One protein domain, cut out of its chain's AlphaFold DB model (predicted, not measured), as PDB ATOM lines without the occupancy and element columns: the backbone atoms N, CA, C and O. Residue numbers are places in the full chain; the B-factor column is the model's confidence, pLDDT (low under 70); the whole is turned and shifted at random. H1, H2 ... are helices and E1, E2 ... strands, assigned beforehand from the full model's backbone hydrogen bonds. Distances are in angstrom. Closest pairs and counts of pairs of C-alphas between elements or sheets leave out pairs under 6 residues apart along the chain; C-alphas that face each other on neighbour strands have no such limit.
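What this domain is: This is residues 431 to 579 of the 586 residues of an uncharacterized protein of Bacillus sp. OV186 (UniProt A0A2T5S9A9). A long helical hairpin, H1 and H2, extends from one end of a head made of two small sheets and a helix. In the head, the sheet E1 E2 E3 comes closest to the larger sheet at the latter's edge strand E6, and H3 packs on the larger sheet while it grazes the smaller. The printed part has 149 residues, with three named helices and seven named strands in the order H1 H2 E1 E2 E3 E4 E5 E6 H3 E7. The larger sheet has the order E6 E5 E4 E7 and is mixed, the smaller runs E1 E2 E3 and is antiparallel, and the class is mixed, helices and strands. The whole is loose, with a radius of gyration of the C-alphas of 20.1 A, and is a rod that spans 71 by 26 by 24 A.

How they stand to each other: H1, residues 436 to 455, and H2, residues 458 to 484, form a helical hairpin and touch, with the C-alphas of Ile 441 and Phe 471 closest at 6.2 A. They run opposite ways at a shallow tilt of 26 degrees. E1, residues 485 to 490, E2, residues 493 to 498, and E3, residues 501 to 506, form a meander, each strand the antiparallel neighbour of the one before. N 488 and O 495 are 2.8 A apart between E1 and E2, and N 496 and O 503 are 2.8 A apart between E2 and E3, both within hydrogen-bond range. H2 only grazes this sheet, with its residues 481 to 484. E4, residues 512 to 519, bends by 55 degrees at residue 515. E4, E5, residues 533 to 540, and E6, residues 546 to 551, form a second meander. N 516 and O 536 are 2.9 A apart between E4 and E5, and N 537 and O 550 are 2.8 A apart between E5 and E6. The closest C-alphas of E3 and E6 are those of Ile 505 and Leu 548, 7.3 A apart. H3, residues 557 to 566, is on the larger sheet at a height over the sheet of 9.3 A. It is only just over E4, with 3 of its 10 C-alphas falling on that strand, and runs along the strands at 12 degrees to E4 on the local plane. E7, residues 576 to 578, is the parallel neighbour of E4, with N 513 and O 576 2.8 A apart. E6, H3 and E7 form a split strand-helix-strand unit, two strands that run the same way with E5 and E4 between them, and its crossover is right-handed. Every O i to N i+4 pair is within hydrogen-bond range in H2 and H3, and 13 of 16 are in H1.

Where its parts are: H1 begins with C-alpha 436 at (-27.837, -28.814, -8.871) and is 29.0 A long from first to last C-alpha. H2 is 38.9 A long and ends with C-alpha 484 at (-9.059, -24.040, -4.261). E1, E2 and E3 measure 16.5, 16.1 and 16.6 A. E4 and E5 measure 20.9 and 20.5 A, and E6 13.9 A. H3 is 14.2 A long, and E7, 6.5 A, ends with C-alpha 578 at (-13.247, -50.311, -16.445).

The domain as a whole: The two C-alphas farthest apart are those of Asn 456 and Val 572, at 71.4 A. Residues 454 to 459 stand free. The printed part has no cut, and the link from E4 to E5, 13 residues, is long. The mean pLDDT of the printed part is 80.9, and it is under 70 at residues 436 to 437, 453 to 455, 520 to 532 and 579.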
ATOM      1  N   LYS A 431     -12.739 -27.433 -13.423       86.06
ATOM      2  CA  LYS A 431     -13.020 -26.979 -12.056       86.06
ATOM      3  C   LYS A 431     -14.321 -27.614 -11.574       86.06
ATOM      4  O   LYS A 431     -15.202 -27.867 -12.395       86.06
ATOM      5  N   PRO A 432     -14.505 -27.769 -10.248       82.62
ATOM      6  CA  PRO A 432     -15.737 -28.298  -9.675       82.62
ATOM      7  C   PRO A 432     -16.993 -27.660 -10.271       82.62
ATOM      8  O   PRO A 432     -17.148 -26.434 -10.280       82.62
ATOM      9  N   SER A 433     -17.896 -28.506 -10.755       75.88
ATOM     10  CA  SER A 433     -19.207 -28.095 -11.247       75.88
ATOM     11  C   SER A 433     -20.067 -27.495 -10.124       75.88
ATOM     12  O   SER A 433     -19.876 -27.766  -8.933       75.88
ATOM     13  N   TRP A 434     -21.043 -26.665 -10.494       70.62
ATOM     14  CA  TRP A 434     -22.071 -26.243  -9.548       70.62
ATOM     15  C   TRP A 434     -23.011 -27.408  -9.250       70.62
ATOM     16  O   TRP A 434     -23.599 -27.991 -10.156       70.62
ATOM     17  N   HIS A 435     -23.223 -27.705  -7.972       70.44
ATOM     18  CA  HIS A 435     -24.175 -28.739  -7.591       70.44
ATOM     19  C   HIS A 435     -25.621 -28.276  -7.856       70.44
ATOM     20  O   HIS A 435     -26.028 -27.220  -7.369       70.44
ATOM     21  N   TYR A 436     -26.431 -29.105  -8.530       68.25
ATOM     22  CA  TYR A 436     -27.837 -28.814  -8.871       68.25
ATOM     23  C   TYR A 436     -28.673 -28.331  -7.669       68.25
ATOM     24  O   TYR A 436     -29.353 -27.311  -7.734       68.25
ATOM     25  N   GLY A 437     -28.538 -29.001  -6.519       68.12
ATOM     26  CA  GLY A 437     -29.158 -28.592  -5.250       68.12
ATOM     27  C   GLY A 437     -28.930 -27.127  -4.835       68.12
ATOM     28  O   GLY A 437     -29.824 -26.530  -4.243       68.12
ATOM     29  N   THR A 438     -27.797 -26.503  -5.181       74.75
ATOM     30  CA  THR A 438     -27.561 -25.074  -4.898       74.75
ATOM     31  C   THR A 438     -28.470 -24.178  -5.737       74.75
ATOM     32  O   THR A 438     -28.988 -23.191  -5.216       74.75
ATOM     33  N   PHE A 439     -28.740 -24.544  -6.993       75.75
ATOM     34  CA  PHE A 439     -29.724 -23.845  -7.822       75.75
ATOM     35  C   PHE A 439     -31.141 -24.042  -7.291       75.75
ATOM     36  O   PHE A 439     -31.880 -23.068  -7.175       75.75
ATOM     37  N   VAL A 440     -31.501 -25.268  -6.896       74.75
ATOM     38  CA  VAL A 440     -32.816 -25.568  -6.305       74.75
ATOM     39  C   VAL A 440     -33.049 -24.742  -5.041       74.75
ATOM     40  O   VAL A 440     -34.081 -24.084  -4.924       74.75
ATOM     41  N   ILE A 441     -32.080 -24.699  -4.121       79.38
ATOM     42  CA  ILE A 441     -32.172 -23.853  -2.924       79.38
ATOM     43  C   ILE A 441     -32.237 -22.373  -3.300       79.38
ATOM     44  O   ILE A 441     -33.017 -21.644  -2.692       79.38
ATOM     45  N   GLY A 442     -31.489 -21.923  -4.309       81.31
ATOM     46  CA  GLY A 442     -31.574 -20.549  -4.805       81.31
ATOM     47  C   GLY A 442     -32.977 -20.190  -5.306       81.31
ATOM     48  O   GLY A 442     -33.523 -19.158  -4.920       81.31
ATOM     49  N   VAL A 443     -33.602 -21.071  -6.095       81.88
ATOM     50  CA  VAL A 443     -34.967 -20.894  -6.615       81.88
ATOM     51  C   VAL A 443     -35.996 -20.902  -5.485       81.88
ATOM     52  O   VAL A 443     -36.827 -19.999  -5.418       81.88
ATOM     53  N   ILE A 444     -35.917 -21.864  -4.559       84.06
ATOM     54  CA  ILE A 444     -36.808 -21.918  -3.389       84.06
ATOM     55  C   ILE A 444     -36.659 -20.640  -2.557       84.06
ATOM     56  O   ILE A 444     -37.662 -20.054  -2.152       84.06
ATOM     57  N   THR A 445     -35.426 -20.170  -2.350       86.31
ATOM     58  CA  THR A 445     -35.140 -18.924  -1.626       86.31
ATOM     59  C   THR A 445     -35.739 -17.710  -2.317       86.31
ATOM     60  O   THR A 445     -36.383 -16.900  -1.651       86.31
ATOM     61  N   ALA A 446     -35.620 -17.600  -3.639       84.56
ATOM     62  CA  ALA A 446     -36.201 -16.499  -4.402       84.56
ATOM     63  C   ALA A 446     -37.739 -16.492  -4.338       84.56
ATOM     64  O   ALA A 446     -38.335 -15.459  -4.028       84.56
ATOM     65  N   ILE A 447     -38.377 -17.650  -4.552       84.50
ATOM     66  CA  ILE A 447     -39.841 -17.801  -4.480       84.50
ATOM     67  C   ILE A 447     -40.340 -17.448  -3.079       84.50
ATOM     68  O   ILE A 447     -41.268 -16.655  -2.932       84.50
ATOM     69  N   ARG A 448     -39.704 -17.998  -2.037       82.12
ATOM     70  CA  ARG A 448     -40.102 -17.744  -0.649       82.12
ATOM     71  C   ARG A 448     -39.906 -16.286  -0.255       82.12
ATOM     72  O   ARG A 448     -40.795 -15.731   0.381       82.12
ATOM     73  N   THR A 449     -38.816 -15.654  -0.695       83.31
ATOM     74  CA  THR A 449     -38.583 -14.216  -0.491       83.31
ATOM     75  C   THR A 449     -39.734 -13.395  -1.070       83.31
ATOM     76  O   THR A 449     -40.288 -12.561  -0.365       83.31
ATOM     77  N   TRP A 450     -40.151 -13.679  -2.309       80.75
ATOM     78  CA  TRP A 450     -41.268 -12.988  -2.959       80.75
ATOM     79  C   TRP A 450     -42.594 -13.170  -2.207       80.75
ATOM     80  O   TRP A 450     -43.314 -12.203  -1.976       80.75
ATOM     81  N   THR A 451     -42.902 -14.394  -1.766       78.81
ATOM     82  CA  THR A 451     -44.154 -14.690  -1.045       78.81
ATOM     83  C   THR A 451     -44.182 -14.158   0.390       78.81
ATOM     84  O   THR A 451     -45.247 -13.822   0.896       78.81
ATOM     85  N   SER A 452     -43.035 -14.049   1.068       72.31
ATOM     86  CA  SER A 452     -42.994 -13.560   2.454       72.31
ATOM     87  C   SER A 452     -43.339 -12.071   2.562       72.31
ATOM     88  O   SER A 452     -43.912 -11.663   3.570       72.31
ATOM     89  N   PHE A 453     -43.084 -11.276   1.514       69.56
ATOM     90  CA  PHE A 453     -43.499  -9.868   1.462       69.56
ATOM     91  C   PHE A 453     -45.026  -9.677   1.403       69.56
ATOM     92  O   PHE A 453     -45.493  -8.588   1.723       69.56
ATOM     93  N   SER A 454     -45.814 -10.701   1.041       66.44
ATOM     94  CA  SER A 454     -47.285 -10.603   1.043       66.44
ATOM     95  C   SER A 454     -47.939 -11.048   2.352       66.44
ATOM     96  O   SER A 454     -49.052 -10.620   2.636       66.44
ATOM     97  N   ASN A 455     -47.285 -11.915   3.135       68.88
ATOM     98  CA  ASN A 455     -47.900 -12.563   4.302       68.88
ATOM     99  C   ASN A 455     -47.623 -11.866   5.646       68.88
ATOM    100  O   ASN A 455     -48.356 -12.124   6.593       68.88
ATOM    101  N   ASN A 456     -46.600 -11.003   5.748       70.12
ATOM    102  CA  ASN A 456     -46.265 -10.203   6.945       70.12
ATOM    103  C   ASN A 456     -46.225 -10.967   8.295       70.12
ATOM    104  O   ASN A 456     -46.400 -10.377   9.360       70.12
ATOM    105  N   ASP A 457     -45.950 -12.271   8.267       77.25
ATOM    106  CA  ASP A 457     -45.891 -13.129   9.453       77.25
ATOM    107  C   ASP A 457     -44.429 -13.281   9.946       77.25
ATOM    108  O   ASP A 457     -43.562 -13.719   9.177       77.25
ATOM    109  N   PRO A 458     -44.127 -12.959  11.222       78.12
ATOM    110  CA  PRO A 458     -42.794 -13.099  11.817       78.12
ATOM    111  C   PRO A 458     -42.170 -14.498  11.683       78.12
ATOM    112  O   PRO A 458     -40.951 -14.616  11.528       78.12
ATOM    113  N   ILE A 459     -42.977 -15.564  11.705       78.88
ATOM    114  CA  ILE A 459     -42.492 -16.950  11.588       78.88
ATOM    115  C   ILE A 459     -41.943 -17.205  10.177       78.88
ATOM    116  O   ILE A 459     -40.905 -17.855  10.010       78.88
ATOM    117  N   TYR A 460     -42.588 -16.638   9.153       78.31
ATOM    118  CA  TYR A 460     -42.135 -16.742   7.767       78.31
ATOM    119  C   TYR A 460     -40.822 -15.995   7.524       78.31
ATOM    120  O   TYR A 460     -39.994 -16.472   6.746       78.31
ATOM    121  N   PHE A 461     -40.585 -14.871   8.206       81.31
ATOM    122  CA  PHE A 461     -39.301 -14.168   8.136       81.31
ATOM    123  C   PHE A 461     -38.165 -14.958   8.796       81.31
ATOM    124  O   PHE A 461     -37.057 -14.988   8.260       81.31
ATOM    125  N   LEU A 462     -38.434 -15.658   9.904       83.75
ATOM    126  CA  LEU A 462     -37.441 -16.503  10.574       83.75
ATOM    127  C   LEU A 462     -37.047 -17.709   9.704       83.75
ATOM    128  O   LEU A 462     -35.859 -17.976   9.508       83.75
ATOM    129  N   LEU A 463     -38.029 -18.396   9.109       83.31
ATOM    130  CA  LEU A 463     -37.783 -19.491   8.164       83.31
ATOM    131  C   LEU A 463     -37.039 -19.012   6.909       83.31
ATOM    132  O   LEU A 463     -36.137 -19.699   6.424       83.31
ATOM    133  N   LEU A 464     -37.376 -17.822   6.407       85.44
ATOM    134  CA  LEU A 464     -36.699 -17.208   5.269       85.44
ATOM    135  C   LEU A 464     -35.233 -16.875   5.583       85.44
ATOM    136  O   LEU A 464     -34.360 -17.151   4.762       85.44
ATOM    137  N   ALA A 465     -34.944 -16.338   6.772       86.56
ATOM    138  CA  ALA A 465     -33.580 -16.046   7.211       86.56
ATOM    139  C   ALA A 465     -32.722 -17.319   7.322       86.56
ATOM    140  O   ALA A 465     -31.566 -17.332   6.895       86.56
ATOM    141  N   LEU A 466     -33.295 -18.415   7.832       88.50
ATOM    142  CA  LEU A 466     -32.619 -19.714   7.917       88.50
ATOM    143  C   LEU A 466     -32.299 -20.266   6.520       88.50
ATOM    144  O   LEU A 466     -31.189 -20.738   6.267       88.50
ATOM    145  N   LEU A 467     -33.247 -20.148   5.591       87.31
ATOM    146  CA  LEU A 467     -33.088 -20.578   4.206       87.31
ATOM    147  C   LEU A 467     -32.013 -19.758   3.464       87.31
ATOM    148  O   LEU A 467     -31.155 -20.336   2.798       87.31
ATOM    149  N   TRP A 468     -31.994 -18.431   3.644       88.38
ATOM    150  CA  TRP A 468     -30.934 -17.555   3.128       88.38
ATOM    151  C   TRP A 468     -29.562 -17.898   3.714       88.38
ATOM    152  O   TRP A 468     -28.584 -17.957   2.971       88.38
ATOM    153  N   SER A 469     -29.481 -18.175   5.017       88.00
ATOM    154  CA  SER A 469     -28.236 -18.594   5.672       88.00
ATOM    155  C   SER A 469     -27.687 -19.891   5.063       88.00
ATOM    156  O   SER A 469     -26.513 -19.958   4.692       88.00
ATOM    157  N   LEU A 470     -28.549 -20.895   4.849       86.06
ATOM    158  CA  LEU A 470     -28.180 -22.140   4.168       86.06
ATOM    159  C   LEU A 470     -27.717 -21.899   2.726       86.06
ATOM    160  O   LEU A 470     -26.703 -22.462   2.307       86.06
ATOM    161  N   PHE A 471     -28.433 -21.059   1.976       84.06
ATOM    162  CA  PHE A 471     -28.089 -20.728   0.596       84.06
ATOM    163  C   PHE A 471     -26.728 -20.032   0.497       84.06
ATOM    164  O   PHE A 471     -25.863 -20.482  -0.253       84.06
ATOM    165  N   VAL A 472     -26.503 -18.981   1.292       87.56
ATOM    166  CA  VAL A 472     -25.246 -18.216   1.304       87.56
ATOM    167  C   VAL A 472     -24.079 -19.089   1.758       87.56
ATOM    168  O   VAL A 472     -23.015 -19.054   1.142       87.56
ATOM    169  N   PHE A 473     -24.278 -19.932   2.775       86.88
ATOM    170  CA  PHE A 473     -23.261 -20.885   3.214       86.88
ATOM    171  C   PHE A 473     -22.872 -21.864   2.095       86.88
ATOM    172  O   PHE A 473     -21.685 -22.083   1.843       86.88
ATOM    173  N   LYS A 474     -23.853 -22.426   1.378       82.12
ATOM    174  CA  LYS A 474     -23.612 -23.347   0.254       82.12
ATOM    175  C   LYS A 474     -22.954 -22.659  -0.936       82.12
ATOM    176  O   LYS A 474     -22.056 -23.237  -1.555       82.12
ATOM    177  N   LEU A 475     -23.358 -21.426  -1.225       83.56
ATOM    178  CA  LEU A 475     -22.757 -20.581  -2.249       83.56
ATOM    179  C   LEU A 475     -21.278 -20.322  -1.933       83.56
ATOM    180  O   LEU A 475     -20.414 -20.602  -2.761       83.56
ATOM    181  N   TYR A 476     -20.981 -19.889  -0.706       86.75
ATOM    182  CA  TYR A 476     -19.618 -19.678  -0.222       86.75
ATOM    183  C   TYR A 476     -18.774 -20.957  -0.294       86.75
ATOM    184  O   TYR A 476     -17.670 -20.937  -0.839       86.75
ATOM    185  N   ALA A 477     -19.299 -22.086   0.195       83.94
ATOM    186  CA  ALA A 477     -18.593 -23.366   0.175       83.94
ATOM    187  C   ALA A 477     -18.257 -23.826  -1.256       83.94
ATOM    188  O   ALA A 477     -17.163 -24.334  -1.495       83.94
ATOM    189  N   THR A 478     -19.172 -23.618  -2.208       80.69
ATOM    190  CA  THR A 478     -18.963 -23.971  -3.622       80.69
ATOM    191  C   THR A 478     -17.935 -23.054  -4.282       80.69
ATOM    192  O   THR A 478     -17.034 -23.534  -4.967       80.69
ATOM    193  N   ILE A 479     -18.014 -21.739  -4.043       83.38
ATOM    194  CA  ILE A 479     -17.045 -20.765  -4.568       83.38
ATOM    195  C   ILE A 479     -15.642 -21.062  -4.035       83.38
ATOM    196  O   ILE A 479     -14.686 -21.086  -4.809       83.38
ATOM    197  N   LYS A 480     -15.518 -21.338  -2.733       84.31
ATOM    198  CA  LYS A 480     -14.244 -21.709  -2.112       84.31
ATOM    199  C   LYS A 480     -13.671 -22.984  -2.734       84.31
ATOM    200  O   LYS A 480     -12.523 -22.984  -3.154       84.31
ATOM    201  N   LEU A 481     -14.491 -24.025  -2.896       82.12
ATOM    202  CA  LEU A 481     -14.065 -25.276  -3.530       82.12
ATOM    203  C   LEU A 481     -13.558 -25.058  -4.964       82.12
ATOM    204  O   LEU A 481     -12.535 -25.612  -5.343       82.12
ATOM    205  N   ARG A 482     -14.241 -24.220  -5.750       82.62
ATOM    206  CA  ARG A 482     -13.837 -23.903  -7.130       82.62
ATOM    207  C   ARG A 482     -12.582 -23.044  -7.231       82.62
ATOM    208  O   ARG A 482     -11.904 -23.096  -8.252       82.62
ATOM    209  N   LYS A 483     -12.307 -22.220  -6.219       83.62
ATOM    210  CA  LYS A 483     -11.078 -21.427  -6.146       83.62
ATOM    211  C   LYS A 483      -9.887 -22.304  -5.775       83.62
ATOM    212  O   LYS A 483      -8.817 -22.149  -6.350       83.62
ATOM    213  N   ASP A 484     -10.114 -23.231  -4.853       85.06
ATOM    214  CA  ASP A 484      -9.059 -24.040  -4.261       85.06
ATOM    215  C   ASP A 484      -8.826 -25.345  -5.035       85.06
ATOM    216  O   ASP A 484      -7.901 -26.068  -4.706       85.06
ATOM    217  N   SER A 485      -9.657 -25.716  -6.017       85.38
ATOM    218  CA  SER A 485      -9.519 -26.998  -6.721       85.38
ATOM    219  C   SER A 485      -9.585 -26.877  -8.236       85.38
ATOM    220  O   SER A 485     -10.494 -26.243  -8.776       85.38
ATOM    221  N   LYS A 486      -8.653 -27.548  -8.916       90.06
ATOM    222  CA  LYS A 486      -8.636 -27.696 -10.375       90.06
ATOM    223  C   LYS A 486      -7.992 -29.017 -10.789       90.06
ATOM    224  O   LYS A 486      -7.111 -29.525 -10.097       90.06
ATOM    225  N   VAL A 487      -8.444 -29.550 -11.914       89.69
ATOM    226  CA  VAL A 487      -7.839 -30.690 -12.603       89.69
ATOM    227  C   VAL A 487      -7.243 -30.159 -13.899       89.69
ATOM    228  O   VAL A 487      -7.913 -29.409 -14.608       89.69
ATOM    229  N   ILE A 488      -5.993 -30.508 -14.172       89.12
ATOM    230  CA  ILE A 488      -5.264 -30.130 -15.380       89.12
ATOM    231  C   ILE A 488      -4.733 -31.411 -16.007       89.12
ATOM    232  O   ILE A 488      -3.996 -32.146 -15.354       89.12
ATOM    233  N   LEU A 489      -5.101 -31.660 -17.254       88.62
ATOM    234  CA  LEU A 489      -4.492 -32.664 -18.110       88.62
ATOM    235  C   LEU A 489      -3.576 -31.941 -19.099       88.62
ATOM    236  O   LEU A 489      -4.037 -31.066 -19.837       88.62
ATOM    237  N   SER A 490      -2.301 -32.302 -19.091       86.00
ATOM    238  CA  SER A 490      -1.366 -32.012 -20.176       86.00
ATOM    239  C   SER A 490      -1.100 -33.282 -20.984       86.00
ATOM    240  O   SER A 490      -1.576 -34.363 -20.626       86.00
ATOM    241  N   SER A 491      -0.323 -33.160 -22.059       79.12
ATOM    242  CA  SER A 491       0.038 -34.262 -22.966       79.12
ATOM    243  C   SER A 491       0.591 -35.506 -22.259       79.12
ATOM    244  O   SER A 491       0.315 -36.627 -22.678       79.12
ATOM    245  N   ARG A 492       1.336 -35.335 -21.157       81.81
ATOM    246  CA  ARG A 492       1.976 -36.445 -20.423       81.81
ATOM    247  C   ARG A 492       1.540 -36.604 -18.978       81.81
ATOM    248  O   ARG A 492       1.868 -37.625 -18.368       81.81
ATOM    249  N   GLN A 493       0.847 -35.625 -18.399       88.56
ATOM    250  CA  GLN A 493       0.580 -35.599 -16.964       88.56
ATOM    251  C   GLN A 493      -0.867 -35.238 -16.639       88.56
ATOM    252  O   GLN A 493      -1.471 -34.349 -17.232       88.56
ATOM    253  N   LEU A 494      -1.398 -35.885 -15.604       90.56
ATOM    254  CA  LEU A 494      -2.654 -35.519 -14.971       90.56
ATOM    255  C   LEU A 494      -2.362 -34.928 -13.593       90.56
ATOM    256  O   LEU A 494      -1.858 -35.600 -12.693       90.56
ATOM    257  N   THR A 495      -2.702 -33.656 -13.425       90.19
ATOM    258  CA  THR A 495      -2.479 -32.891 -12.203       90.19
ATOM    259  C   THR A 495      -3.803 -32.551 -11.529       90.19
ATOM    260  O   THR A 495      -4.660 -31.865 -12.086       90.19
ATOM    261  N   PHE A 496      -3.953 -32.975 -10.279       90.69
ATOM    262  CA  PHE A 496      -5.044 -32.587  -9.400       90.69
ATOM    263  C   PHE A 496      -4.526 -31.642  -8.315       90.69
ATOM    264  O   PHE A 496      -3.729 -32.023  -7.457       90.69
ATOM    265  N   ILE A 497      -4.990 -30.396  -8.353       88.19
ATOM    266  CA  ILE A 497      -4.637 -29.361  -7.380       88.19
ATOM    267  C   ILE A 497      -5.803 -29.160  -6.428       88.19
ATOM    268  O   ILE A 497      -6.942 -28.970  -6.862       88.19
ATOM    269  N   LYS A 498      -5.501 -29.162  -5.129       82.81
ATOM    270  CA  LYS A 498      -6.460 -28.943  -4.053       82.81
ATOM    271  C   LYS A 498      -5.824 -28.146  -2.912       82.81
ATOM    272  O   LYS A 498      -4.940 -28.628  -2.213       82.81
ATOM    273  N   ALA A 499      -6.342 -26.948  -2.665       79.25
ATOM    274  CA  ALA A 499      -5.793 -25.961  -1.744       79.25
ATOM    275  C   ALA A 499      -4.298 -25.714  -2.021       79.25
ATOM    276  O   ALA A 499      -3.978 -25.065  -3.011       79.25
ATOM    277  N   ASN A 500      -3.408 -26.263  -1.185       73.38
ATOM    278  CA  ASN A 500      -1.951 -26.159  -1.326       73.38
ATOM    279  C   ASN A 500      -1.275 -27.490  -1.705       73.38
ATOM    280  O   ASN A 500      -0.051 -27.560  -1.737       73.38
ATOM    281  N   GLU A 501      -2.044 -28.547  -1.959       82.50
ATOM    282  CA  GLU A 501      -1.518 -29.852  -2.356       82.50
ATOM    283  C   GLU A 501      -1.742 -30.048  -3.858       82.50
ATOM    284  O   GLU A 501      -2.875 -29.978  -4.343       82.50
ATOM    285  N   SER A 502      -0.666 -30.289  -4.604       85.88
ATOM    286  CA  SER A 502      -0.720 -30.731  -5.997       85.88
ATOM    287  C   SER A 502      -0.290 -32.190  -6.066       85.88
ATOM    288  O   SER A 502       0.834 -32.523  -5.686       85.88
ATOM    289  N   LYS A 503      -1.174 -33.062  -6.548       89.00
ATOM    290  CA  LYS A 503      -0.817 -34.428  -6.933       89.00
ATOM    291  C   LYS A 503      -0.756 -34.508  -8.447       89.00
ATOM    292  O   LYS A 503      -1.752 -34.226  -9.108       89.00
ATOM    293  N   THR A 504       0.391 -34.913  -8.965       88.88
ATOM    294  CA  THR A 504       0.625 -35.089 -10.396       88.88
ATOM    295  C   THR A 504       1.004 -36.537 -10.647       88.88
ATOM    296  O   THR A 504       1.850 -37.081  -9.938       88.88
ATOM    297  N   ILE A 505       0.362 -37.153 -11.633       89.75
ATOM    298  CA  ILE A 505       0.710 -38.479 -12.135       89.75
ATOM    299  C   ILE A 505       1.073 -38.376 -13.612       89.75
ATOM    300  O   ILE A 505       0.514 -37.556 -14.337       89.75
ATOM    301  N   GLU A 506       1.998 -39.213 -14.055       87.38
ATOM    302  CA  GLU A 506       2.328 -39.355 -15.472       87.38
ATOM    303  C   GLU A 506       1.363 -40.362 -16.102       87.38
ATOM    304  O   GLU A 506       1.079 -41.402 -15.505       87.38
ATOM    305  N   LEU A 507       0.853 -40.065 -17.299       85.94
ATOM    306  CA  LEU A 507      -0.192 -40.874 -17.934       85.94
ATOM    307  C   LEU A 507       0.259 -42.318 -18.189       85.94
ATOM    308  O   LEU A 507      -0.526 -43.241 -18.010       85.94
ATOM    309  N   HIS A 508       1.541 -42.531 -18.497       82.75
ATOM    310  CA  HIS A 508       2.099 -43.866 -18.740       82.75
ATOM    311  C   HIS A 508       2.212 -44.751 -17.492       82.75
ATOM    312  O   HIS A 508       2.450 -45.949 -17.606       82.75
ATOM    313  N   LYS A 509       2.068 -44.177 -16.291       86.38
ATOM    314  CA  LYS A 509       2.030 -44.945 -15.036       86.38
ATOM    315  C   LYS A 509       0.632 -45.464 -14.717       86.38
ATOM    316  O   LYS A 509       0.476 -46.240 -13.778       86.38
ATOM    317  N   ILE A 510      -0.383 -45.027 -15.465       87.62
ATOM    318  CA  ILE A 510      -1.758 -45.476 -15.289       87.62
ATOM    319  C   ILE A 510      -1.882 -46.858 -15.926       87.62
ATOM    320  O   ILE A 510      -1.931 -46.989 -17.143       87.62
ATOM    321  N   TYR A 511      -1.973 -47.888 -15.094       86.69
ATOM    322  CA  TYR A 511      -2.259 -49.244 -15.552       86.69
ATOM    323  C   TYR A 511      -3.762 -49.484 -15.672       86.69
ATOM    324  O   TYR A 511      -4.230 -50.089 -16.633       86.69
ATOM    325  N   ARG A 512      -4.539 -48.985 -14.703       88.88
ATOM    326  CA  ARG A 512      -5.991 -49.163 -14.677       88.88
ATOM    327  C   ARG A 512      -6.713 -47.914 -14.198       88.88
ATOM    328  O   ARG A 512      -6.297 -47.270 -13.237       88.88
ATOM    329  N   MET A 513      -7.842 -47.613 -14.827       89.88
ATOM    330  CA  MET A 513      -8.772 -46.567 -14.415       89.88
ATOM    331  C   MET A 513     -10.156 -47.164 -14.168       89.88
ATOM    332  O   MET A 513     -10.688 -47.882 -15.012       89.88
ATOM    333  N   THR A 514     -10.760 -46.835 -13.026       88.38
ATOM    334  CA  THR A 514     -12.098 -47.320 -12.663       88.38
ATOM    335  C   THR A 514     -12.970 -46.208 -12.081       88.38
ATOM    336  O   THR A 514     -12.480 -45.169 -11.624       88.38
ATOM    337  N   MET A 515     -14.286 -46.430 -12.093       84.00
ATOM    338  CA  MET A 515     -15.271 -45.545 -11.472       84.00
ATOM    339  C   MET A 515     -15.813 -46.147 -10.175       84.00
ATOM    340  O   MET A 515     -16.602 -47.088 -10.201       84.00
ATOM    341  N   GLU A 516     -15.470 -45.551  -9.032       85.75
ATOM    342  CA  GLU A 516     -15.845 -46.073  -7.713       85.75
ATOM    343  C   GLU A 516     -16.742 -45.122  -6.918       85.75
ATOM    344  O   GLU A 516     -16.488 -43.922  -6.809       85.75
ATOM    345  N   LEU A 517     -17.785 -45.649  -6.274       81.31
ATOM    346  CA  LEU A 517     -18.654 -44.851  -5.408       81.31
ATOM    347  C   LEU A 517     -18.085 -44.757  -3.982       81.31
ATOM    348  O   LEU A 517     -18.276 -45.661  -3.163       81.31
ATOM    349  N   ARG A 518     -17.468 -43.623  -3.635       81.50
ATOM    350  CA  ARG A 518     -16.827 -43.411  -2.324       81.50
ATOM    351  C   ARG A 518     -17.567 -42.374  -1.479       81.50
ATOM    352  O   ARG A 518     -18.331 -41.549  -1.977       81.50
ATOM    353  N   LYS A 519     -17.373 -42.425  -0.156       74.56
ATOM    354  CA  LYS A 519     -17.805 -41.343   0.746       74.56
ATOM    355  C   LYS A 519     -16.831 -40.177   0.600       74.56
ATOM    356  O   LYS A 519     -15.634 -40.417   0.527       74.56
ATOM    357  N   TRP A 520     -17.334 -38.944   0.653       68.94
ATOM    358  CA  TRP A 520     -16.465 -37.765   0.701       68.94
ATOM    359  C   TRP A 520     -15.465 -37.872   1.858       68.94
ATOM    360  O   TRP A 520     -15.874 -38.030   3.017       68.94
ATOM    361  N   GLY A 521     -14.180 -37.717   1.557       64.00
ATOM    362  CA  GLY A 521     -13.130 -37.587   2.553       64.00
ATOM    363  C   GLY A 521     -13.304 -36.331   3.409       64.00
ATOM    364  O   GLY A 521     -14.024 -35.378   3.068       64.00
ATOM    365  N   LYS A 522     -12.645 -36.322   4.575       54.09
ATOM    366  CA  LYS A 522     -12.577 -35.137   5.439       54.09
ATOM    367  C   LYS A 522     -11.873 -34.037   4.625       54.09
ATOM    368  O   LYS A 522     -10.681 -34.133   4.391       54.09
ATOM    369  N   ASN A 523     -12.623 -33.023   4.180       57.50
ATOM    370  CA  ASN A 523     -12.169 -31.855   3.394       57.50
ATOM    371  C   ASN A 523     -12.185 -31.984   1.857       57.50
ATOM    372  O   ASN A 523     -11.488 -31.238   1.183       57.50
ATOM    373  N   GLU A 524     -12.976 -32.876   1.259       63.19
ATOM    374  CA  GLU A 524     -13.030 -33.039  -0.215       63.19
ATOM    375  C   GLU A 524     -14.141 -32.256  -0.929       63.19
ATOM    376  O   GLU A 524     -14.332 -32.410  -2.123       63.19
ATOM    377  N   GLY A 525     -14.859 -31.376  -0.227       59.28
ATOM    378  CA  GLY A 525     -16.022 -30.676  -0.793       59.28
ATOM    379  C   GLY A 525     -17.356 -31.122  -0.198       59.28
ATOM    380  O   GLY A 525     -18.407 -30.649  -0.620       59.28
ATOM    381  N   LYS A 526     -17.331 -31.938   0.868       61.34
ATOM    382  CA  LYS A 526     -18.512 -32.338   1.661       61.34
ATOM    383  C   LYS A 526     -19.416 -31.160   2.057       61.34
ATOM    384  O   LYS A 526     -20.626 -31.319   2.162       61.34
ATOM    385  N   MET A 527     -18.836 -29.979   2.287       60.06
ATOM    386  CA  MET A 527     -19.599 -28.769   2.616       60.06
ATOM    387  C   MET A 527     -20.372 -28.210   1.412       60.06
ATOM    388  O   MET A 527     -21.468 -27.682   1.596       60.06
ATOM    389  N   ALA A 528     -19.855 -28.378   0.192       56.34
ATOM    390  CA  ALA A 528     -20.486 -27.952  -1.058       56.34
ATOM    391  C   ALA A 528     -21.446 -29.014  -1.640       56.34
ATOM    392  O   ALA A 528     -22.428 -28.663  -2.287       56.34
ATOM    393  N   ALA A 529     -21.221 -30.301  -1.360       60.34
ATOM    394  CA  ALA A 529     -22.065 -31.395  -1.840       60.34
ATOM    395  C   ALA A 529     -23.374 -31.557  -1.036       60.34
ATOM    396  O   ALA A 529     -23.446 -31.215   0.151       60.34
ATOM    397  N   TYR A 530     -24.417 -32.097  -1.678       60.88
ATOM    398  CA  TYR A 530     -25.669 -32.523  -1.020       60.88
ATOM    399  C   TYR A 530     -25.748 -34.045  -0.848       60.88
ATOM    400  O   TYR A 530     -26.602 -34.548  -0.123       60.88
ATOM    401  N   GLN A 531     -24.836 -34.782  -1.483       64.31
ATOM    402  CA  GLN A 531     -24.770 -36.238  -1.442       64.31
ATOM    403  C   GLN A 531     -23.694 -36.715  -0.457       64.31
ATOM    404  O   GLN A 531     -22.633 -36.106  -0.321       64.31
ATOM    405  N   ARG A 532     -23.959 -37.833   0.235       65.31
ATOM    406  CA  ARG A 532     -23.001 -38.460   1.172       65.31
ATOM    407  C   ARG A 532     -21.905 -39.265   0.464       65.31
ATOM    408  O   ARG A 532     -20.836 -39.450   1.045       65.31
ATOM    409  N   LYS A 533     -22.186 -39.746  -0.747       73.81
ATOM    410  CA  LYS A 533     -21.260 -40.478  -1.612       73.81
ATOM    411  C   LYS A 533     -21.183 -39.779  -2.969       73.81
ATOM    412  O   LYS A 533     -22.179 -39.199  -3.385       73.81
ATOM    413  N   VAL A 534     -20.033 -39.846  -3.623       75.31
ATOM    414  CA  VAL A 534     -19.808 -39.343  -4.984       75.31
ATOM    415  C   VAL A 534     -18.979 -40.375  -5.747       75.31
ATOM    416  O   VAL A 534     -18.234 -41.144  -5.135       75.31
ATOM    417  N   LYS A 535     -19.149 -40.443  -7.070       83.75
ATOM    418  CA  LYS A 535     -18.316 -41.301  -7.920       83.75
ATOM    419  C   LYS A 535     -16.926 -40.668  -8.057       83.75
ATOM    420  O   LYS A 535     -16.840 -39.475  -8.359       83.75
ATOM    421  N   TYR A 536     -15.872 -41.441  -7.836       86.81
ATOM    422  CA  TYR A 536     -14.478 -41.073  -8.067       86.81
ATOM    423  C   TYR A 536     -13.976 -41.795  -9.304       86.81
ATOM    424  O   TYR A 536     -14.268 -42.972  -9.491       86.81
ATOM    425  N   ILE A 537     -13.203 -41.074 -10.101       89.81
ATOM    426  CA  ILE A 537     -12.314 -41.630 -11.108       89.81
ATOM    427  C   ILE A 537     -11.044 -42.011 -10.351       89.81
ATOM    428  O   ILE A 537     -10.406 -41.136  -9.759       89.81
ATOM    429  N   VAL A 538     -10.733 -43.301 -10.287       90.38
ATOM    430  CA  VAL A 538      -9.597 -43.833  -9.525       90.38
ATOM    431  C   VAL A 538      -8.587 -44.422 -10.494       90.38
ATOM    432  O   VAL A 538      -8.951 -45.219 -11.357       90.38
ATOM    433  N   PHE A 539      -7.332 -44.021 -10.332       92.25
ATOM    434  CA  PHE A 539      -6.197 -44.422 -11.148       92.25
ATOM    435  C   PHE A 539      -5.289 -45.340 -10.332       92.25
ATOM    436  O   PHE A 539      -4.944 -45.011  -9.191       92.25
ATOM    437  N   TYR A 540      -4.889 -46.458 -10.932       90.38
ATOM    438  CA  TYR A 540      -4.025 -47.472 -10.337       90.38
ATOM    439  C   TYR A 540      -2.739 -47.646 -11.141       90.38
ATOM    440  O   TYR A 540      -2.762 -47.533 -12.370       90.38
ATOM    441  N   ASP A 541      -1.643 -47.951 -10.448       90.62
ATOM    442  CA  ASP A 541      -0.407 -48.441 -11.064       90.62
ATOM    443  C   ASP A 541      -0.463 -49.957 -11.345       90.62
ATOM    444  O   ASP A 541      -1.476 -50.620 -11.094       90.62
ATOM    445  N   LYS A 542       0.625 -50.506 -11.906       86.81
ATOM    446  CA  LYS A 542       0.742 -51.938 -12.245       86.81
ATOM    447  C   LYS A 542       0.666 -52.861 -11.024       86.81
ATOM    448  O   LYS A 542       0.264 -54.010 -11.168       86.81
ATOM    449  N   ASP A 543       1.010 -52.356  -9.841       88.25
ATOM    450  CA  ASP A 543       0.947 -53.090  -8.574       88.25
ATOM    451  C   ASP A 543      -0.451 -52.997  -7.922       88.25
ATOM    452  O   ASP A 543      -0.636 -53.378  -6.766       88.25
ATOM    453  N   GLU A 544      -1.442 -52.476  -8.657       85.06
ATOM    454  CA  GLU A 544      -2.804 -52.181  -8.203       85.06
ATOM    455  C   GLU A 544      -2.890 -51.196  -7.024       85.06
ATOM    456  O   GLU A 544      -3.909 -51.135  -6.324       85.06
ATOM    457  N   ASN A 545      -1.870 -50.362  -6.815       89.94
ATOM    458  CA  ASN A 545      -1.927 -49.297  -5.820       89.94
ATOM    459  C   ASN A 545      -2.629 -48.065  -6.395       89.94
ATOM    460  O   ASN A 545      -2.399 -47.656  -7.533       89.94
ATOM    461  N   GLU A 546      -3.481 -47.428  -5.589       90.25
ATOM    462  CA  GLU A 546      -4.124 -46.168  -5.969       90.25
ATOM    463  C   GLU A 546      -3.092 -45.034  -6.019       90.25
ATOM    464  O   GLU A 546      -2.579 -44.595  -4.987       90.25
ATOM    465  N   ILE A 547      -2.852 -44.506  -7.219       91.38
ATOM    466  CA  ILE A 547      -1.925 -43.391  -7.452       91.38
ATOM    467  C   ILE A 547      -2.631 -42.033  -7.425       91.38
ATOM    468  O   ILE A 547      -2.064 -41.035  -6.973       91.38
ATOM    469  N   LEU A 548      -3.893 -41.977  -7.861       91.00
ATOM    470  CA  LEU A 548      -4.701 -40.761  -7.842       91.00
ATOM    471  C   LEU A 548      -6.190 -41.097  -7.803       91.00
ATOM    472  O   LEU A 548      -6.641 -42.060  -8.414       91.00
ATOM    473  N   SER A 549      -6.977 -40.255  -7.142       89.69
ATOM    474  CA  SER A 549      -8.431 -40.300  -7.248       89.69
ATOM    475  C   SER A 549      -9.019 -38.898  -7.352       89.69
ATOM    476  O   SER A 549      -8.648 -37.981  -6.615       89.69
ATOM    477  N   ILE A 550      -9.937 -38.727  -8.301       88.94
ATOM    478  CA  ILE A 550     -10.563 -37.445  -8.632       88.94
ATOM    479  C   ILE A 550     -12.082 -37.608  -8.546       88.94
ATOM    480  O   ILE A 550     -12.636 -38.500  -9.188       88.94
ATOM    481  N   PRO A 551     -12.811 -36.760  -7.799       86.88
ATOM    482  CA  PRO A 551     -14.265 -36.830  -7.802       86.88
ATOM    483  C   PRO A 551     -14.819 -36.440  -9.181       86.88
ATOM    484  O   PRO A 551     -14.480 -35.389  -9.718       86.88
ATOM    485  N   SER A 552     -15.747 -37.228  -9.721       82.94
ATOM    486  CA  SER A 552     -16.390 -36.992 -11.032       82.94
ATOM    487  C   SER A 552     -17.115 -35.645 -11.163       82.94
ATOM    488  O   SER A 552     -17.426 -35.206 -12.260       82.94
ATOM    489  N   THR A 553     -17.377 -34.939 -10.062       79.25
ATOM    490  CA  THR A 553     -17.941 -33.580 -10.102       79.25
ATOM    491  C   THR A 553     -16.909 -32.500 -10.444       79.25
ATOM    492  O   THR A 553     -17.288 -31.333 -10.565       79.25
ATOM    493  N   PHE A 554     -15.621 -32.853 -10.515       83.38
ATOM    494  CA  PHE A 554     -14.499 -31.936 -10.752       83.38
ATOM    495  C   PHE A 554     -14.089 -31.884 -12.218       83.38
ATOM    496  O   PHE A 554     -13.423 -30.930 -12.607       83.38
ATOM    497  N   ILE A 555     -14.488 -32.886 -13.000       83.75
ATOM    498  CA  ILE A 555     -14.152 -33.030 -14.409       83.75
ATOM    499  C   ILE A 555     -15.167 -33.949 -15.088       83.75
ATOM    500  O   ILE A 555     -15.658 -34.889 -14.466       83.75
ATOM    501  N   ASN A 556     -15.492 -33.683 -16.353       83.06
ATOM    502  CA  ASN A 556     -16.336 -34.582 -17.134       83.06
ATOM    503  C   ASN A 556     -15.590 -35.910 -17.336       83.06
ATOM    504  O   ASN A 556     -14.604 -35.957 -18.065       83.06
ATOM    505  N   ALA A 557     -16.050 -36.970 -16.665       81.62
ATOM    506  CA  ALA A 557     -15.388 -38.270 -16.685       81.62
ATOM    507  C   ALA A 557     -15.301 -38.850 -18.102       81.62
ATOM    508  O   ALA A 557     -14.249 -39.349 -18.477       81.62
ATOM    509  N   THR A 558     -16.362 -38.732 -18.905       79.94
ATOM    510  CA  THR A 558     -16.376 -39.233 -20.287       79.94
ATOM    511  C   THR A 558     -15.334 -38.522 -21.141       79.94
ATOM    512  O   THR A 558     -14.582 -39.179 -21.853       79.94
ATOM    513  N   GLN A 559     -15.253 -37.194 -21.020       80.06
ATOM    514  CA  GLN A 559     -14.259 -36.401 -21.741       80.06
ATOM    515  C   GLN A 559     -12.840 -36.755 -21.288       80.06
ATOM    516  O   GLN A 559     -12.003 -37.069 -22.120       80.06
ATOM    517  N   LEU A 560     -12.578 -36.797 -19.976       85.75
ATOM    518  CA  LEU A 560     -11.257 -37.156 -19.453       85.75
ATOM    519  C   LEU A 560     -10.812 -38.552 -19.913       85.75
ATOM    520  O   LEU A 560      -9.650 -38.738 -20.255       85.75
ATOM    521  N   ILE A 561     -11.723 -39.528 -19.919       84.69
ATOM    522  CA  ILE A 561     -11.435 -40.892 -20.374       84.69
ATOM    523  C   ILE A 561     -11.071 -40.906 -21.863       84.69
ATOM    524  O   ILE A 561     -10.118 -41.586 -22.235       84.69
ATOM    525  N   ALA A 562     -11.814 -40.175 -22.700       79.94
ATOM    526  CA  ALA A 562     -11.542 -40.087 -24.132       79.94
ATOM    527  C   ALA A 562     -10.165 -39.460 -24.407       79.94
ATOM    528  O   ALA A 562      -9.368 -40.048 -25.132       79.94
ATOM    529  N   GLU A 563      -9.854 -38.340 -23.747       84.19
ATOM    530  CA  GLU A 563      -8.557 -37.666 -23.885       84.19
ATOM    531  C   GLU A 563      -7.400 -38.551 -23.403       84.19
ATOM    532  O   GLU A 563      -6.394 -38.687 -24.088       84.19
ATOM    533  N   ILE A 564      -7.541 -39.223 -22.251       85.94
ATOM    534  CA  ILE A 564      -6.492 -40.130 -21.756       85.94
ATOM    535  C   ILE A 564      -6.277 -41.294 -22.726       85.94
ATOM    536  O   ILE A 564      -5.127 -41.646 -22.965       85.94
ATOM    537  N   ARG A 565      -7.337 -41.878 -23.306       83.44
ATOM    538  CA  ARG A 565      -7.193 -42.927 -24.331       83.44
ATOM    539  C   ARG A 565      -6.398 -42.421 -25.526       83.44
ATOM    540  O   ARG A 565      -5.432 -43.065 -25.908       83.44
ATOM    541  N   MET A 566      -6.758 -41.254 -26.054       79.88
ATOM    542  CA  MET A 566      -6.057 -40.653 -27.188       79.88
ATOM    543  C   MET A 566      -4.574 -40.402 -26.872       79.88
ATOM    544  O   MET A 566      -3.705 -40.745 -27.664       79.88
ATOM    545  N   LEU A 567      -4.278 -39.882 -25.677       82.25
ATOM    546  CA  LEU A 567      -2.919 -39.582 -25.212       82.25
ATOM    547  C   LEU A 567      -2.113 -40.806 -24.763       82.25
ATOM    548  O   LEU A 567      -0.962 -40.656 -24.359       82.25
ATOM    549  N   THR A 568      -2.703 -42.000 -24.752       83.00
ATOM    550  CA  THR A 568      -2.015 -43.233 -24.340       83.00
ATOM    551  C   THR A 568      -2.114 -44.348 -25.373       83.00
ATOM    552  O   THR A 568      -1.563 -45.422 -25.138       83.00
ATOM    553  N   ASP A 569      -2.741 -44.102 -26.526       78.25
ATOM    554  CA  ASP A 569      -2.923 -45.098 -27.588       78.25
ATOM    555  C   ASP A 569      -1.581 -45.607 -28.143       78.25
ATOM    556  O   ASP A 569      -1.441 -46.769 -28.523       78.25
ATOM    557  N   HIS A 570      -0.548 -44.764 -28.101       70.12
ATOM    558  CA  HIS A 570       0.812 -45.119 -28.505       70.12
ATOM    559  C   HIS A 570       1.592 -45.962 -27.489       70.12
ATOM    560  O   HIS A 570       2.674 -46.457 -27.813       70.12
ATOM    561  N   LEU A 571       1.115 -46.098 -26.250       74.94
ATOM    562  CA  LEU A 571       1.819 -46.882 -25.239       74.94
ATOM    563  C   LEU A 571       1.694 -48.377 -25.547       74.94
ATOM    564  O   LEU A 571       0.625 -48.866 -25.904       74.94
ATOM    565  N   VAL A 572       2.786 -49.123 -25.350       71.06
ATOM    566  CA  VAL A 572       2.801 -50.591 -25.521       71.06
ATOM    567  C   VAL A 572       1.798 -51.256 -24.576       71.06
ATOM    568  O   VAL A 572       1.106 -52.194 -24.959       71.06
ATOM    569  N   GLU A 573       1.698 -50.744 -23.350       78.06
ATOM    570  CA  GLU A 573       0.671 -51.133 -22.390       78.06
ATOM    571  C   GLU A 573      -0.297 -49.966 -22.206       78.06
ATOM    572  O   GLU A 573      -0.027 -49.023 -21.459       78.06
ATOM    573  N   GLN A 574      -1.419 -50.027 -22.917       82.06
ATOM    574  CA  GLN A 574      -2.483 -49.042 -22.776       82.06
ATOM    575  C   GLN A 574      -3.204 -49.207 -21.423       82.06
ATOM    576  O   GLN A 574      -3.384 -50.338 -20.957       82.06
ATOM    577  N   PRO A 575      -3.678 -48.111 -20.803       83.88
ATOM    578  CA  PRO A 575      -4.454 -48.186 -19.572       83.88
ATOM    579  C   PRO A 575      -5.738 -49.008 -19.750       83.88
ATOM    580  O   PRO A 575      -6.552 -48.739 -20.637       83.88
ATOM    581  N   ILE A 576      -5.982 -49.961 -18.851       84.88
ATOM    582  CA  ILE A 576      -7.242 -50.709 -18.785       84.88
ATOM    583  C   ILE A 576      -8.317 -49.796 -18.193       84.88
ATOM    584  O   ILE A 576      -8.165 -49.264 -17.093       84.88
ATOM    585  N   ILE A 577      -9.420 -49.598 -18.911       81.50
ATOM    586  CA  ILE A 577     -10.474 -48.666 -18.497       81.50
ATOM    587  C   ILE A 577     -11.759 -49.439 -18.211       81.50
ATOM    588  O   ILE A 577     -12.511 -49.770 -19.129       81.50
ATOM    589  N   ASP A 578     -12.035 -49.650 -16.925       75.44
ATOM    590  CA  ASP A 578     -13.247 -50.311 -16.445       75.44
ATOM    591  C   ASP A 578     -14.349 -49.266 -16.226       75.44
ATOM    592  O   ASP A 578     -14.540 -48.724 -15.128       75.44
ATOM    593  N   VAL A 579     -15.093 -48.949 -17.287       58.12
ATOM    594  CA  VAL A 579     -16.340 -48.186 -17.151       58.12
ATOM    595  C   VAL A 579     -17.476 -49.176 -16.928       58.12
ATOM    596  O   VAL A 579     -17.837 -49.927 -17.830       58.12
TER     597      VAL A 579